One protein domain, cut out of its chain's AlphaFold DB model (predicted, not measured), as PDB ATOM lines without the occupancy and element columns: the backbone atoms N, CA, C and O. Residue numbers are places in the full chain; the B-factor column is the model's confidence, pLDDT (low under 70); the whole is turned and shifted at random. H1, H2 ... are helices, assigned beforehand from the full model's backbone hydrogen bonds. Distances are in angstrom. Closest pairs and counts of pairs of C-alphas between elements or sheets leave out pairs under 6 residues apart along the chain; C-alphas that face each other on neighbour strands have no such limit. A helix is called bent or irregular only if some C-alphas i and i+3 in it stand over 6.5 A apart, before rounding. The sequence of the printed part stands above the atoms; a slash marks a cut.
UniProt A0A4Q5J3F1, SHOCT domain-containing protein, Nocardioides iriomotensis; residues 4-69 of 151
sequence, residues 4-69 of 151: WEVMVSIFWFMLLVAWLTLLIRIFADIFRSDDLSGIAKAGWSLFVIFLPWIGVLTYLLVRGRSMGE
ATOM      1  N   TRP A   4      23.229  54.878 -30.330       94.00
ATOM      2  CA  TRP A   4      23.329  53.632 -31.084       94.00
ATOM      3  C   TRP A   4      24.726  53.003 -30.995       94.00
ATOM      4  O   TRP A   4      24.843  51.795 -30.795       94.00
ATOM      5  N   GLU A   5      25.782  53.815 -31.073       92.38
ATOM      6  CA  GLU A   5      27.165  53.345 -30.949       92.38
ATOM      7  C   GLU A   5      27.420  52.759 -29.561       92.38
ATOM      8  O   GLU A   5      28.025  51.696 -29.440       92.38
ATOM      9  N   VAL A   6      26.904  53.407 -28.513       93.56
ATOM     10  CA  VAL A   6      27.027  52.912 -27.137       93.56
ATOM     11  C   VAL A   6      26.294  51.578 -26.983       93.56
ATOM     12  O   VAL A   6      26.878  50.620 -26.477       93.56
ATOM     13  N   MET A   7      25.060  51.465 -27.484       95.69
ATOM     14  CA  MET A   7      24.283  50.221 -27.419       95.69
ATOM     15  C   MET A   7      24.984  49.060 -28.143       95.69
ATOM     16  O   MET A   7      25.113  47.966 -27.588       95.69
ATOM     17  N   VAL A   8      25.488  49.309 -29.356       95.50
ATOM     18  CA  VAL A   8      26.249  48.323 -30.135       95.50
ATOM     19  C   VAL A   8      27.563  47.973 -29.437       95.50
ATOM     20  O   VAL A   8      27.920  46.800 -29.389       95.50
ATOM     21  N   SER A   9      28.262  48.942 -28.840       93.44
ATOM     22  CA  SER A   9      29.516  48.683 -28.123       93.44
ATOM     23  C   SER A   9      29.317  47.769 -26.911       93.44
ATOM     24  O   SER A   9      30.094  46.835 -26.720       93.44
ATOM     25  N   ILE A  10      28.239  47.965 -26.141       95.31
ATOM     26  CA  ILE A  10      27.885  47.113 -24.999       95.31
ATOM     27  C   ILE A  10      27.514  45.708 -25.482       95.31
ATOM     28  O   ILE A  10      27.957  44.722 -24.894       95.31
ATOM     29  N   PHE A  11      26.753  45.597 -26.575       96.19
ATOM     30  CA  PHE A  11      26.443  44.305 -27.192       96.19
ATOM     31  C   PHE A  11      27.714  43.566 -27.630       96.19
ATOM     32  O   PHE A  11      27.873  42.375 -27.359       96.19
ATOM     33  N   TRP A  12      28.652  44.276 -28.257       94.25
ATOM     34  CA  TRP A  12      29.910  43.700 -28.719       94.25
ATOM     35  C   TRP A  12      30.831  43.303 -27.567       94.25
ATOM     36  O   TRP A  12      31.435  42.233 -27.597       94.25
ATOM     37  N   PHE A  13      30.852  44.099 -26.499       94.94
ATOM     38  CA  PHE A  13      31.524  43.757 -25.252       94.94
ATOM     39  C   PHE A  13      30.921  42.509 -24.592       94.94
ATOM     40  O   PHE A  13      31.655  41.610 -24.190       94.94
ATOM     41  N   MET A  14      29.591  42.396 -24.529       96.00
ATOM     42  CA  MET A  14      28.922  41.192 -24.030       96.00
ATOM     43  C   MET A  14      29.295  39.963 -24.867       96.00
ATOM     44  O   MET A  14      29.583  38.910 -24.300       96.00
ATOM     45  N   LEU A  15      29.343  40.092 -26.198       95.88
ATOM     46  CA  LEU A  15      29.786  39.003 -27.068       95.88
ATOM     47  C   LEU A  15      31.252  38.630 -26.841       95.88
ATOM     48  O   LEU A  15      31.566  37.444 -26.827       95.88
ATOM     49  N   LEU A  16      32.132  39.603 -26.600       92.69
ATOM     50  CA  LEU A  16      33.528  39.354 -26.233       92.69
ATOM     51  C   LEU A  16      33.631  38.556 -24.923       92.69
ATOM     52  O   LEU A  16      34.385  37.586 -24.847       92.69
ATOM     53  N   VAL A  17      32.854  38.929 -23.903       94.69
ATOM     54  CA  VAL A  17      32.819  38.210 -22.619       94.69
ATOM     55  C   VAL A  17      32.239  36.802 -22.797       94.69
ATOM     56  O   VAL A  17      32.814  35.830 -22.305       94.69
ATOM     57  N   ALA A  18      31.142  36.651 -23.542       95.31
ATOM     58  CA  ALA A  18      30.559  35.347 -23.863       95.31
ATOM     59  C   ALA A  18      31.550  34.454 -24.633       95.31
ATOM     60  O   ALA A  18      31.703  33.275 -24.326       95.31
ATOM     61  N   TRP A  19      32.288  35.027 -25.581       89.94
ATOM     62  CA  TRP A  19      33.338  34.341 -26.326       89.94
ATOM     63  C   TRP A  19      34.485  33.875 -25.421       89.94
ATOM     64  O   TRP A  19      34.888  32.714 -25.481       89.94
ATOM     65  N   LEU A  20      34.988  34.745 -24.540       91.12
ATOM     66  CA  LEU A  20      36.071  34.395 -23.619       91.12
ATOM     67  C   LEU A  20      35.637  33.319 -22.615       91.12
ATOM     68  O   LEU A  20      36.381  32.374 -22.358       91.12
ATOM     69  N   THR A  21      34.421  33.432 -22.074       92.56
ATOM     70  CA  THR A  21      33.870  32.411 -21.171       92.56
ATOM     71  C   THR A  21      33.698  31.071 -21.879       92.56
ATOM     72  O   THR A  21      34.029  30.048 -21.285       92.56
ATOM     73  N   LEU A  22      33.263  31.054 -23.146       91.50
ATOM     74  CA  LEU A  22      33.193  29.842 -23.964       91.50
ATOM     75  C   LEU A  22      34.577  29.207 -24.154       91.50
ATOM     76  O   LEU A  22      34.721  28.009 -23.929       91.50
ATOM     77  N   LEU A  23      35.595  30.006 -24.489       88.31
ATOM     78  CA  LEU A  23      36.989  29.564 -24.592       88.31
ATOM     79  C   LEU A  23      37.458  28.887 -23.302       88.31
ATOM     80  O   LEU A  23      37.892  27.739 -23.334       88.31
ATOM     81  N   ILE A  24      37.306  29.561 -22.157       87.75
ATOM     82  CA  ILE A  24      37.685  29.014 -20.845       87.75
ATOM     83  C   ILE A  24      36.917  27.719 -20.558       87.75
ATOM     84  O   ILE A  24      37.500  26.765 -20.047       87.75
ATOM     85  N   ARG A  25      35.626  27.653 -20.905       89.62
ATOM     86  CA  ARG A  25      34.806  26.452 -20.708       89.62
ATOM     87  C   ARG A  25      35.286  25.277 -21.554       89.62
ATOM     88  O   ARG A  25      35.342  24.171 -21.037       89.62
ATOM     89  N   ILE A  26      35.647  25.523 -22.813       87.25
ATOM     90  CA  ILE A  26      36.210  24.512 -23.717       87.25
ATOM     91  C   ILE A  26      37.552  24.016 -23.174       87.25
ATOM     92  O   ILE A  26      37.768  22.811 -23.097       87.25
ATOM     93  N   PHE A  27      38.428  24.919 -22.721       84.50
ATOM     94  CA  PHE A  27      39.669  24.529 -22.047       84.50
ATOM     95  C   PHE A  27      39.391  23.667 -20.813       84.50
ATOM     96  O   PHE A  27      39.961  22.587 -20.683       84.50
ATOM     97  N   ALA A  28      38.493  24.107 -19.928       83.25
ATOM     98  CA  ALA A  28      38.124  23.360 -18.730       83.25
ATOM     99  C   ALA A  28      37.544  21.976 -19.063       83.25
ATOM    100  O   ALA A  28      37.829  21.018 -18.351       83.25
ATOM    101  N   ASP A  29      36.778  21.854 -20.146       85.81
ATOM    102  CA  ASP A  29      36.230  20.583 -20.621       85.81
ATOM    103  C   ASP A  29      37.332  19.631 -21.116       85.81
ATOM    104  O   ASP A  29      37.390  18.486 -20.668       85.81
ATOM    105  N   ILE A  30      38.286  20.131 -21.914       83.81
ATOM    106  CA  ILE A  30      39.472  19.376 -22.368       83.81
ATOM    107  C   ILE A  30      40.336  18.921 -21.179       83.81
ATOM    108  O   ILE A  30      40.892  17.818 -21.172       83.81
ATOM    109  N   PHE A  31      40.482  19.762 -20.152       79.31
ATOM    110  CA  PHE A  31      41.242  19.388 -18.959       79.31
ATOM    111  C   PHE A  31      40.506  18.350 -18.113       79.31
ATOM    112  O   PHE A  31      41.157  17.417 -17.639       79.31
ATOM    113  N   ARG A  32      39.181  18.484 -17.971       81.44
ATOM    114  CA  ARG A  32      38.317  17.587 -17.190       81.44
ATOM    115  C   ARG A  32      38.078  16.237 -17.864       81.44
ATOM    116  O   ARG A  32      37.727  15.281 -17.185       81.44
ATOM    117  N   SER A  33      38.245  16.132 -19.180       78.50
ATOM    118  CA  SER A  33      38.205  14.838 -19.854       78.50
ATOM    119  C   SER A  33      39.443  14.019 -19.478       78.50
ATOM    120  O   SER A  33      40.543  14.249 -19.988       78.50
ATOM    121  N   ASP A  34      39.271  13.067 -18.570       67.81
ATOM    122  CA  ASP A  34      40.330  12.144 -18.135       67.81
ATOM    123  C   ASP A  34      40.623  11.047 -19.173       67.81
ATOM    124  O   ASP A  34      41.644  10.371 -19.095       67.81
ATOM    125  N   ASP A  35      39.765  10.933 -20.188       70.44
ATOM    126  CA  ASP A  35      39.847   9.957 -21.283       70.44
ATOM    127  C   ASP A  35      40.829  10.373 -22.404       70.44
ATOM    128  O   ASP A  35      41.137   9.615 -23.322       70.44
ATOM    129  N   LEU A  36      41.349  11.605 -22.348       71.31
ATOM    130  CA  LEU A  36      42.276  12.155 -23.338       71.31
ATOM    131  C   LEU A  36      43.720  12.100 -22.825       71.31
ATOM    132  O   LEU A  36      44.061  12.689 -21.797       71.31
ATOM    133  N   SER A  37      44.598  11.435 -23.583       78.50
ATOM    134  CA  SER A  37      46.038  11.408 -23.305       78.50
ATOM    135  C   SER A  37      46.628  12.828 -23.288       78.50
ATOM    136  O   SER A  37      46.141  13.729 -23.973       78.50
ATOM    137  N   GLY A  38      47.699  13.055 -22.518       78.19
ATOM    138  CA  GLY A  38      48.290  14.396 -22.357       78.19
ATOM    139  C   GLY A  38      48.683  15.077 -23.679       78.19
ATOM    140  O   GLY A  38      48.554  16.292 -23.813       78.19
ATOM    141  N   ILE A  39      49.072  14.291 -24.690       83.00
ATOM    142  CA  ILE A  39      49.365  14.780 -26.048       83.00
ATOM    143  C   ILE A  39      48.086  15.244 -26.754       83.00
ATOM    144  O   ILE A  39      48.089  16.289 -27.401       83.00
ATOM    145  N   ALA A  40      46.980  14.513 -26.604       83.81
ATOM    146  CA  ALA A  40      45.698  14.916 -27.169       83.81
ATOM    147  C   ALA A  40      45.198  16.222 -26.527       83.81
ATOM    148  O   ALA A  40      44.783  17.129 -27.247       83.81
ATOM    149  N   LYS A  41      45.335  16.381 -25.200       81.62
ATOM    150  CA  LYS A  41      45.025  17.645 -24.502       81.62
ATOM    151  C   LYS A  41      45.862  18.815 -25.032       81.62
ATOM    152  O   LYS A  41      45.324  19.903 -25.251       81.62
ATOM    153  N   ALA A  42      47.154  18.591 -25.286       84.81
ATOM    154  CA  ALA A  42      48.043  19.600 -25.861       84.81
ATOM    155  C   ALA A  42      47.640  19.980 -27.298       84.81
ATOM    156  O   ALA A  42      47.553  21.167 -27.611       84.81
ATOM    157  N   GLY A  43      47.330  18.996 -28.148       88.00
ATOM    158  CA  GLY A  43      46.871  19.228 -29.521       88.00
ATOM    159  C   GLY A  43      45.557  20.013 -29.587       88.00
ATOM    160  O   GLY A  43      45.466  20.996 -30.320       88.00
ATOM    161  N   TRP A  44      44.568  19.639 -28.769       84.69
ATOM    162  CA  TRP A  44      43.287  20.347 -28.686       84.69
ATOM    163  C   TRP A  44      43.435  21.777 -28.167       84.69
ATOM    164  O   TRP A  44      42.855  22.701 -28.735       84.69
ATOM    165  N   SER A  45      44.263  21.978 -27.141       83.12
ATOM    166  CA  SER A  45      44.580  23.313 -26.619       83.12
ATOM    167  C   SER A  45      45.191  24.204 -27.701       83.12
ATOM    168  O   SER A  45      44.775  25.346 -27.885       83.12
ATOM    169  N   LEU A  46      46.143  23.660 -28.461       87.12
ATOM    170  CA  LEU A  46      46.808  24.368 -29.547       87.12
ATOM    171  C   LEU A  46      45.823  24.741 -30.662       87.12
ATOM    172  O   LEU A  46      45.803  25.880 -31.125       87.12
ATOM    173  N   PHE A  47      44.961  23.800 -31.049       86.69
ATOM    174  CA  PHE A  47      43.933  24.019 -32.062       86.69
ATOM    175  C   PHE A  47      42.977  25.153 -31.673       86.69
ATOM    176  O   PHE A  47      42.748  26.059 -32.470       86.69
ATOM    177  N   VAL A  48      42.482  25.156 -30.432       86.50
ATOM    178  CA  VAL A  48      41.580  26.196 -29.912       86.50
ATOM    179  C   VAL A  48      42.245  27.579 -29.900       86.50
ATOM    180  O   VAL A  48      41.582  28.575 -30.192       86.50
ATOM    181  N   ILE A  49      43.554  27.654 -29.633       86.19
ATOM    182  CA  ILE A  49      44.320  28.912 -29.678       86.19
ATOM    183  C   ILE A  49      44.453  29.431 -31.108       86.19
ATOM    184  O   ILE A  49      44.285  30.627 -31.332       86.19
ATOM    185  N   PHE A  50      44.754  28.562 -32.076       89.62
ATOM    186  CA  PHE A  50      45.020  28.979 -33.456       89.62
ATOM    187  C   PHE A  50      43.766  29.188 -34.308       89.62
ATOM    188  O   PHE A  50      43.804  29.987 -35.244       89.62
ATOM    189  N   LEU A  51      42.650  28.532 -33.985       88.12
ATOM    190  CA  LEU A  51      41.386  28.651 -34.713       88.12
ATOM    191  C   LEU A  51      40.935  30.108 -34.980       88.12
ATOM    192  O   LEU A  51      40.633  30.415 -36.138       88.12
ATOM    193  N   PRO A  52      40.921  31.036 -33.995       88.00
ATOM    194  CA  PRO A  52      40.539  32.427 -34.253       88.00
ATOM    195  C   PRO A  52      41.479  33.131 -35.243       88.00
ATOM    196  O   PRO A  52      41.015  33.878 -36.105       88.00
ATOM    197  N   TRP A  53      42.786  32.860 -35.180       88.44
ATOM    198  CA  TRP A  53      43.770  33.452 -36.092       88.44
ATOM    199  C   TRP A  53      43.593  32.943 -37.515       88.44
ATOM    200  O   TRP A  53      43.598  33.737 -38.449       88.44
ATOM    201  N   ILE A  54      43.379  31.636 -37.683       90.00
ATOM    202  CA  ILE A  54      43.113  31.042 -38.997       90.00
ATOM    203  C   ILE A  54      41.849  31.654 -39.610       90.00
ATOM    204  O   ILE A  54      41.853  31.977 -40.797       90.00
ATOM    205  N   GLY A  55      40.796  31.882 -38.819       87.50
ATOM    206  CA  GLY A  55      39.578  32.549 -39.284       87.50
ATOM    207  C   GLY A  55      39.833  33.973 -39.787       87.50
ATOM    208  O   GLY A  55      39.411  34.322 -40.890       87.50
ATOM    209  N   VAL A  56      40.583  34.777 -39.025       88.81
ATOM    210  CA  VAL A  56      40.944  36.149 -39.422       88.81
ATOM    211  C   VAL A  56      41.850  36.152 -40.651       88.81
ATOM    212  O   VAL A  56      41.579  36.884 -41.597       88.81
ATOM    213  N   LEU A  57      42.892  35.320 -40.686       87.19
ATOM    214  CA  LEU A  57      43.807  35.231 -41.825       87.19
ATOM    215  C   LEU A  57      43.078  34.774 -43.091       87.19
ATOM    216  O   LEU A  57      43.265  35.363 -44.150       87.19
ATOM    217  N   THR A  58      42.187  33.788 -42.979       90.44
ATOM    218  CA  THR A  58      41.342  33.346 -44.096       90.44
ATOM    219  C   THR A  58      40.425  34.473 -44.562       90.44
ATOM    220  O   THR A  58      40.350  34.742 -45.760       90.44
ATOM    221  N   TYR A  59      39.773  35.188 -43.637       85.62
ATOM    222  CA  TYR A  59      38.953  36.354 -43.971       85.62
ATOM    223  C   TYR A  59      39.769  37.418 -44.702       85.62
ATOM    224  O   TYR A  59      39.332  37.908 -45.737       85.62
ATOM    225  N   LEU A  60      40.966  37.743 -44.216       84.88
ATOM    226  CA  LEU A  60      41.853  38.717 -44.845       84.88
ATOM    227  C   LEU A  60      42.352  38.250 -46.213       84.88
ATOM    228  O   LEU A  60      42.459  39.070 -47.112       84.88
ATOM    229  N   LEU A  61      42.604  36.960 -46.423       83.12
ATOM    230  CA  LEU A  61      42.978  36.440 -47.741       83.12
ATOM    231  C   LEU A  61      41.812  36.515 -48.738       83.12
ATOM    232  O   LEU A  61      42.010  36.890 -49.892       83.12
ATOM    233  N   VAL A  62      40.590  36.219 -48.290       84.75
ATOM    234  CA  VAL A  62      39.379  36.281 -49.125       84.75
ATOM    235  C   VAL A  62      38.942  37.731 -49.388       84.75
ATOM    236  O   VAL A  62      38.495  38.065 -50.483       84.75
ATOM    237  N   ARG A  63      39.067  38.612 -48.392       70.38
ATOM    238  CA  ARG A  63      38.551  39.992 -48.399       70.38
ATOM    239  C   ARG A  63      39.608  41.039 -48.759       70.38
ATOM    240  O   ARG A  63      39.257  42.122 -49.215       70.38
ATOM    241  N   GLY A  64      40.890  40.741 -48.564       60.69
ATOM    242  CA  GLY A  64      42.001  41.705 -48.562       60.69
ATOM    243  C   GLY A  64      42.245  42.427 -49.884       60.69
ATOM    244  O   GLY A  64      42.976  43.411 -49.918       60.69
ATOM    245  N   ARG A  65      41.588  42.006 -50.969       58.69
ATOM    246  CA  ARG A  65      41.616  42.724 -52.245       58.69
ATOM    247  C   ARG A  65      40.815  44.037 -52.215       58.69
ATOM    248  O   ARG A  65      41.072  44.902 -53.037       58.69
ATOM    249  N   SER A  66      39.869  44.232 -51.289       56.62
ATOM    250  CA  SER A  66      38.844  45.281 -51.445       56.62
ATOM    251  C   SER A  66      39.129  46.641 -50.786       56.62
ATOM    252  O   SER A  66      38.203  47.446 -50.684       56.62
ATOM    253  N   MET A  67      40.341  46.919 -50.289       54.78
ATOM    254  CA  MET A  67      40.635  48.190 -49.586       54.78
ATOM    255  C   MET A  67      41.812  49.000 -50.143       54.78
ATOM    256  O   MET A  67      41.923  50.178 -49.816       54.78
ATOM    257  N   GLY A  68      42.651  48.425 -51.010       57.16
ATOM    258  CA  GLY A  68      43.777  49.159 -51.605       57.16
ATOM    259  C   GLY A  68      43.342  50.253 -52.586       57.16
ATOM    260  O   GLY A  68      43.910  51.338 -52.594       57.16
ATOM    261  N   GLU A  69      42.288  50.004 -53.365       60.12
ATOM    262  CA  GLU A  69      41.898  50.889 -54.474       60.12
ATOM    263  C   GLU A  69      41.252  52.202 -54.011       60.12
ATOM    264  O   GLU A  69      41.455  53.246 -54.625       60.12
TER     265      GLU A  69
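What this domain is: This is residues 4 to 69 of the 151 residues of the protein "SHOCT domain-containing protein" of Nocardioides iriomotensis (UniProt A0A4Q5J3F1). Two long helices, H1 and H2, make a helical hairpin that opens as a V: they meet near the tight link between them, and their far parts spread from each other and stand free. The printed part has 66 residues with two named helices, H1 then H2, and no named strand; the class is all helix. It is extended, with a radius of gyration of the C-alphas of 16.8 A, and flat, spanning 51 by 31 by 9 A.

How they stand to each other: H1, residues 4 to 32, touches H2, residues 38 to 66, with residues 23 to 31 alone, and H2 touches H1 with residues 41 to 48 alone. The closest C-alphas of the two, those of Ile 30 and Lys 41, are 6.2 A apart. The helices run opposite ways at a shallow tilt of 30 degrees. Residues 4 to 22, which belong to H1, stand free, and so do residues 50 to 69, of which 50 to 66 belong to H2. H2 has a kink of 37 degrees near residue 52. In H1 every O i to N i+4 pair is within hydrogen-bond range; in H2, 21 of 25 are.

Where its parts are: H1 measures 41.4 A from C-alpha 4 at (23.329, 53.632, -31.084) to C-alpha 32. H2 measures 43.5 A and ends with C-alpha 66 at (38.844, 45.281, -51.445). H2 is irregular: C-alphas 62 and 65 are 7.5 A apart.

The domain as a whole: The two C-alphas farthest apart, those of Asp 34 and Glu 69, are 53.1 A apart. The printed part has no cut. The model's pLDDT is under 70 at residue 34 and residues 64 to 69.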